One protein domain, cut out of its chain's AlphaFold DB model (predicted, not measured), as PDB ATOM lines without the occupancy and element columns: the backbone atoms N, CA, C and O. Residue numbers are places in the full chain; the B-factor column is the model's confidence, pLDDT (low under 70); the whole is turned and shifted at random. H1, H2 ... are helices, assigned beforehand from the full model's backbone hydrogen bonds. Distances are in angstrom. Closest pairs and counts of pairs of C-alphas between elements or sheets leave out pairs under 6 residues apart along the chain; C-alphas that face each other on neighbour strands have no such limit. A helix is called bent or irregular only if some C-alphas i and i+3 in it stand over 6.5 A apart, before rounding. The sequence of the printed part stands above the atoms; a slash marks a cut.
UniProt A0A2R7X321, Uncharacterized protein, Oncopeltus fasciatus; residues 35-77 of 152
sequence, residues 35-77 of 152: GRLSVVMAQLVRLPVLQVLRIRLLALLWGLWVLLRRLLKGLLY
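What this domain is: This is residues 35 to 77 of the 152 residues of an uncharacterized protein of Oncopeltus fasciatus (UniProt A0A2R7X321). One long, straight helix, H2, makes most of the length, and a short helix, H1, stands beyond its first end on a link of five residues, so that the two make an open, lopsided V with no packing between its arms. The 43 printed residues hold two named helices, H1 then H2, and no named strand; the class is all helix. The whole is extended, with a radius of gyration of the C-alphas of 17.9 A, and its C-alphas span 56 by 21 by 6 A.

How they stand to each other: H2, residues 49 to 76, is the longest helix. H1, residues 35 to 43, is apart from it, with no C-alpha of the one within 8 A of the other. The link between them, residues 44 to 48, is tight. Residues 35 to 77 stand free: no C-alpha has another, 8 or more residues away along the chain, within 10 A. In H2 every O i to N i+4 pair is within hydrogen-bond range; in H1 4 of 5 are.

Where its parts are: H2 has 28 residues and measures 39.6 A from C-alpha 49 at (-32.824, -39.542, -40.324) to C-alpha 76 at (-54.806, -71.957, -34.624). H1 has 9 residues and measures 13.8 A, from C-alpha 35 at (-46.859, -15.689, -37.449) to C-alpha 43 at (-38.952, -27.019, -37.392). From first to last C-alpha, y falls along both helices, while x rises along H1 and falls along H2. Neither helix is bent or irregular.

The domain as a whole: The outline is a rod, and the two C-alphas farthest apart, those of Gly 35 and Leu 76, are 56.9 A from each other. The printed part has no cut and no long link. The mean pLDDT of the printed part is 78.4; it is 90 in H2 and 52 in H1. Residues 35 to 47 and residue 77 are under 70.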
ATOM      1  N   GLY A  35     -48.271 -15.839 -37.817       49.81
ATOM      2  CA  GLY A  35     -46.859 -15.689 -37.449       49.81
ATOM      3  C   GLY A  35     -46.264 -16.863 -36.660       49.81
ATOM      4  O   GLY A  35     -45.073 -17.136 -36.782       49.81
ATOM      5  N   ARG A  36     -47.066 -17.607 -35.879       50.94
ATOM      6  CA  ARG A  36     -46.572 -18.761 -35.090       50.94
ATOM      7  C   ARG A  36     -46.526 -20.066 -35.886       50.94
ATOM      8  O   ARG A  36     -45.737 -20.946 -35.558       50.94
ATOM      9  N   LEU A  37     -47.327 -20.186 -36.944       49.62
ATOM     10  CA  LEU A  37     -47.358 -21.377 -37.798       49.62
ATOM     11  C   LEU A  37     -46.110 -21.498 -38.686       49.62
ATOM     12  O   LEU A  37     -45.626 -22.607 -38.885       49.62
ATOM     13  N   SER A  38     -45.540 -20.382 -39.151       52.50
ATOM     14  CA  SER A  38     -44.338 -20.388 -40.004       52.50
ATOM     15  C   SER A  38     -43.111 -20.994 -39.300       52.50
ATOM     16  O   SER A  38     -42.383 -21.798 -39.878       52.50
ATOM     17  N   VAL A  39     -42.933 -20.705 -38.006       54.12
ATOM     18  CA  VAL A  39     -41.802 -21.222 -37.215       54.12
ATOM     19  C   VAL A  39     -41.987 -22.704 -36.858       54.12
ATOM     20  O   VAL A  39     -41.049 -23.491 -36.983       54.12
ATOM     21  N   VAL A  40     -43.207 -23.114 -36.484       56.38
ATOM     22  CA  VAL A  40     -43.507 -24.512 -36.118       56.38
ATOM     23  C   VAL A  40     -43.453 -25.438 -37.339       56.38
ATOM     24  O   VAL A  40     -42.914 -26.540 -37.246       56.38
ATOM     25  N   MET A  41     -43.928 -24.987 -38.506       51.38
ATOM     26  CA  MET A  41     -43.846 -25.765 -39.750       51.38
ATOM     27  C   MET A  41     -42.404 -25.889 -40.268       51.38
ATOM     28  O   MET A  41     -42.043 -26.936 -40.801       51.38
ATOM     29  N   ALA A  42     -41.547 -24.883 -40.052       51.38
ATOM     30  CA  ALA A  42     -40.135 -24.934 -40.444       51.38
ATOM     31  C   ALA A  42     -39.288 -25.887 -39.570       51.38
ATOM     32  O   ALA A  42     -38.343 -26.503 -40.067       51.38
ATOM     33  N   GLN A  43     -39.630 -26.064 -38.286       51.72
ATOM     34  CA  GLN A  43     -38.952 -27.019 -37.392       51.72
ATOM     35  C   GLN A  43     -39.450 -28.468 -37.534       51.72
ATOM     36  O   GLN A  43     -38.741 -29.396 -37.145       51.72
ATOM     37  N   LEU A  44     -40.620 -28.690 -38.140       52.97
ATOM     38  CA  LEU A  44     -41.178 -30.027 -38.392       52.97
ATOM     39  C   LEU A  44     -40.398 -30.841 -39.446       52.97
ATOM     40  O   LEU A  44     -40.531 -32.063 -39.491       52.97
ATOM     41  N   VAL A  45     -39.558 -30.203 -40.271       58.44
ATOM     42  CA  VAL A  45     -38.921 -30.839 -41.448       58.44
ATOM     43  C   VAL A  45     -37.490 -31.341 -41.182       58.44
ATOM     44  O   VAL A  45     -36.840 -31.880 -42.074       58.44
ATOM     45  N   ARG A  46     -36.972 -31.240 -39.951       61.56
ATOM     46  CA  ARG A  46     -35.650 -31.800 -39.590       61.56
ATOM     47  C   ARG A  46     -35.740 -32.822 -38.464       61.56
ATOM     48  O   ARG A  46     -34.989 -32.759 -37.494       61.56
ATOM     49  N   LEU A  47     -36.634 -33.799 -38.605       63.88
ATOM     50  CA  LEU A  47     -36.488 -35.032 -37.838       63.88
ATOM     51  C   LEU A  47     -35.179 -35.704 -38.294       63.88
ATOM     52  O   LEU A  47     -35.028 -35.954 -39.493       63.88
ATOM     53  N   PRO A  48     -34.212 -35.974 -37.396       80.88
ATOM     54  CA  PRO A  48     -32.983 -36.661 -37.767       80.88
ATOM     55  C   PRO A  48     -33.330 -37.979 -38.461       80.88
ATOM     56  O   PRO A  48     -34.257 -38.679 -38.048       80.88
ATOM     57  N   VAL A  49     -32.580 -38.336 -39.507       82.75
ATOM     58  CA  VAL A  49     -32.824 -39.542 -40.324       82.75
ATOM     59  C   VAL A  49     -32.995 -40.789 -39.447       82.75
ATOM     60  O   VAL A  49     -33.858 -41.623 -39.707       82.75
ATOM     61  N   LEU A  50     -32.261 -40.860 -38.333       85.12
ATOM     62  CA  LEU A  50     -32.380 -41.911 -37.327       85.12
ATOM     63  C   LEU A  50     -33.780 -42.013 -36.694       85.12
ATOM     64  O   LEU A  50     -34.277 -43.118 -36.494       85.12
ATOM     65  N   GLN A  51     -34.449 -40.893 -36.401       83.12
ATOM     66  CA  GLN A  51     -35.819 -40.899 -35.875       83.12
ATOM     67  C   GLN A  51     -36.825 -41.376 -36.925       83.12
ATOM     68  O   GLN A  51     -37.723 -42.150 -36.592       83.12
ATOM     69  N   VAL A  52     -36.655 -40.987 -38.191       86.75
ATOM     70  CA  VAL A  52     -37.507 -41.468 -39.293       86.75
ATOM     71  C   VAL A  52     -37.318 -42.972 -39.506       86.75
ATOM     72  O   VAL A  52     -38.302 -43.703 -39.618       86.75
ATOM     73  N   LEU A  53     -36.073 -43.455 -39.494       91.62
ATOM     74  CA  LEU A  53     -35.763 -44.885 -39.565       91.62
ATOM     75  C   LEU A  53     -36.347 -45.644 -38.367       91.62
ATOM     76  O   LEU A  53     -36.969 -46.686 -38.558       91.62
ATOM     77  N   ARG A  54     -36.246 -45.089 -37.151       91.50
ATOM     78  CA  ARG A  54     -36.845 -45.671 -35.940       91.50
ATOM     79  C   ARG A  54     -38.361 -45.817 -36.074       91.50
ATOM     80  O   ARG A  54     -38.890 -46.883 -35.781       91.50
ATOM     81  N   ILE A  55     -39.059 -44.782 -36.542       92.75
ATOM     82  CA  ILE A  55     -40.516 -44.820 -36.746       92.75
ATOM     83  C   ILE A  55     -40.890 -45.866 -37.804       92.75
ATOM     84  O   ILE A  55     -41.820 -46.642 -37.589       92.75
ATOM     85  N   ARG A  56     -40.150 -45.936 -38.918       93.00
ATOM     86  CA  ARG A  56     -40.394 -46.925 -39.982       93.00
ATOM     87  C   ARG A  56     -40.185 -48.358 -39.495       93.00
ATOM     88  O   ARG A  56     -41.024 -49.208 -39.770       93.00
ATOM     89  N   LEU A  57     -39.123 -48.618 -38.734       96.00
ATOM     90  CA  LEU A  57     -38.865 -49.933 -38.142       96.00
ATOM     91  C   LEU A  57     -39.969 -50.329 -37.156       96.00
ATOM     92  O   LEU A  57     -40.486 -51.438 -37.243       96.00
ATOM     93  N   LEU A  58     -40.390 -49.416 -36.275       96.00
ATOM     94  CA  LEU A  58     -41.494 -49.668 -35.344       96.00
ATOM     95  C   LEU A  58     -42.815 -49.952 -36.079       96.00
ATOM     96  O   LEU A  58     -43.537 -50.872 -35.697       96.00
ATOM     97  N   ALA A  59     -43.111 -49.217 -37.155       95.00
ATOM     98  CA  ALA A  59     -44.303 -49.438 -37.971       95.00
ATOM     99  C   ALA A  59     -44.272 -50.795 -38.695       95.00
ATOM    100  O   ALA A  59     -45.282 -51.501 -38.710       95.00
ATOM    101  N   LEU A  60     -43.119 -51.188 -39.248       96.69
ATOM    102  CA  LEU A  60     -42.945 -52.485 -39.905       96.69
ATOM    103  C   LEU A  60     -43.037 -53.646 -38.912       96.69
ATOM    104  O   LEU A  60     -43.734 -54.618 -39.189       96.69
ATOM    105  N   LEU A  61     -42.406 -53.533 -37.740       96.50
ATOM    106  CA  LEU A  61     -42.491 -54.544 -36.682       96.50
ATOM    107  C   LEU A  61     -43.924 -54.694 -36.163       96.50
ATOM    108  O   LEU A  61     -44.407 -55.816 -36.014       96.50
ATOM    109  N   TRP A  62     -44.633 -53.584 -35.941       96.44
ATOM    110  CA  TRP A  62     -46.040 -53.613 -35.537       96.44
ATOM    111  C   TRP A  62     -46.922 -54.230 -36.628       96.44
ATOM    112  O   TRP A  62     -47.767 -55.076 -36.335       96.44
ATOM    113  N   GLY A  63     -46.721 -53.837 -37.888       96.50
ATOM    114  CA  GLY A  63     -47.439 -54.392 -39.034       96.50
ATOM    115  C   GLY A  63     -47.221 -55.899 -39.168       96.50
ATOM    116  O   GLY A  63     -48.192 -56.653 -39.247       96.50
ATOM    117  N   LEU A  64     -45.965 -56.346 -39.100       96.19
ATOM    118  CA  LEU A  64     -45.594 -57.759 -39.137       96.19
ATOM    119  C   LEU A  64     -46.190 -58.528 -37.954       96.19
ATOM    120  O   LEU A  64     -46.732 -59.606 -38.152       96.19
ATOM    121  N   TRP A  65     -46.170 -57.966 -36.745       95.06
ATOM    122  CA  TRP A  65     -46.800 -58.560 -35.563       95.06
ATOM    123  C   TRP A  65     -48.323 -58.682 -35.701       95.06
ATOM    124  O   TRP A  65     -48.899 -59.700 -35.319       95.06
ATOM    125  N   VAL A  66     -49.001 -57.680 -36.272       94.94
ATOM    126  CA  VAL A  66     -50.446 -57.737 -36.553       94.94
ATOM    127  C   VAL A  66     -50.759 -58.801 -37.604       94.94
ATOM    128  O   VAL A  66     -51.708 -59.565 -37.416       94.94
ATOM    129  N   LEU A  67     -49.968 -58.881 -38.677       92.75
ATOM    130  CA  LEU A  67     -50.105 -59.909 -39.713       92.75
ATOM    131  C   LEU A  67     -49.849 -61.303 -39.143       92.75
ATOM    132  O   LEU A  67     -50.680 -62.189 -39.314       92.75
ATOM    133  N   LEU A  68     -48.769 -61.471 -38.382       92.81
ATOM    134  CA  LEU A  68     -48.420 -62.710 -37.698       92.81
ATOM    135  C   LEU A  68     -49.525 -63.127 -36.724       92.81
ATOM    136  O   LEU A  68     -49.937 -64.278 -36.747       92.81
ATOM    137  N   ARG A  69     -50.091 -62.206 -35.932       89.81
ATOM    138  CA  ARG A  69     -51.247 -62.497 -35.064       89.81
ATOM    139  C   ARG A  69     -52.493 -62.897 -35.848       89.81
ATOM    140  O   ARG A  69     -53.231 -63.755 -35.377       89.81
ATOM    141  N   ARG A  70     -52.767 -62.270 -36.998       86.38
ATOM    142  CA  ARG A  70     -53.904 -62.638 -37.860       86.38
ATOM    143  C   ARG A  70     -53.706 -64.020 -38.479       86.38
ATOM    144  O   ARG A  70     -54.649 -64.799 -38.473       86.38
ATOM    145  N   LEU A  71     -52.494 -64.329 -38.936       87.50
ATOM    146  CA  LEU A  71     -52.128 -65.634 -39.486       87.50
ATOM    147  C   LEU A  71     -52.137 -66.722 -38.405       87.50
ATOM    148  O   LEU A  71     -52.765 -67.750 -38.606       87.50
ATOM    149  N   LEU A  72     -51.545 -66.473 -37.232       88.31
ATOM    150  CA  LEU A  72     -51.591 -67.371 -36.070       88.31
ATOM    151  C   LEU A  72     -53.027 -67.628 -35.620       88.31
ATOM    152  O   LEU A  72     -53.384 -68.772 -35.383       88.31
ATOM    153  N   LYS A  73     -53.872 -66.593 -35.526       81.25
ATOM    154  CA  LYS A  73     -55.297 -66.783 -35.225       81.25
ATOM    155  C   LYS A  73     -56.005 -67.564 -36.326       81.25
ATOM    156  O   LYS A  73     -56.754 -68.459 -35.991       81.25
ATOM    157  N   GLY A  74     -55.750 -67.280 -37.601       75.44
ATOM    158  CA  GLY A  74     -56.349 -68.029 -38.709       75.44
ATOM    159  C   GLY A  74     -55.897 -69.492 -38.785       75.44
ATOM    160  O   GLY A  74     -56.670 -70.337 -39.222       75.44
ATOM    161  N   LEU A  75     -54.671 -69.789 -38.339       82.31
ATOM    162  CA  LEU A  75     -54.085 -71.131 -38.339       82.31
ATOM    163  C   LEU A  75     -54.464 -71.941 -37.087       82.31
ATOM    164  O   LEU A  75     -54.701 -73.138 -37.189       82.31
ATOM    165  N   LEU A  76     -54.520 -71.303 -35.911       76.81
ATOM    166  CA  LEU A  76     -54.806 -71.957 -34.624       76.81
ATOM    167  C   LEU A  76     -56.301 -71.966 -34.271       76.81
ATOM    168  O   LEU A  76     -56.781 -72.897 -33.637       76.81
ATOM    169  N   TYR A  77     -57.035 -70.929 -34.667       67.62
ATOM    170  CA  TYR A  77     -58.484 -70.808 -34.542       67.62
ATOM    171  C   TYR A  77     -59.049 -70.868 -35.959       67.62
ATOM    172  O   TYR A  77     -59.263 -69.837 -36.600       67.62
TER     173      TYR A  77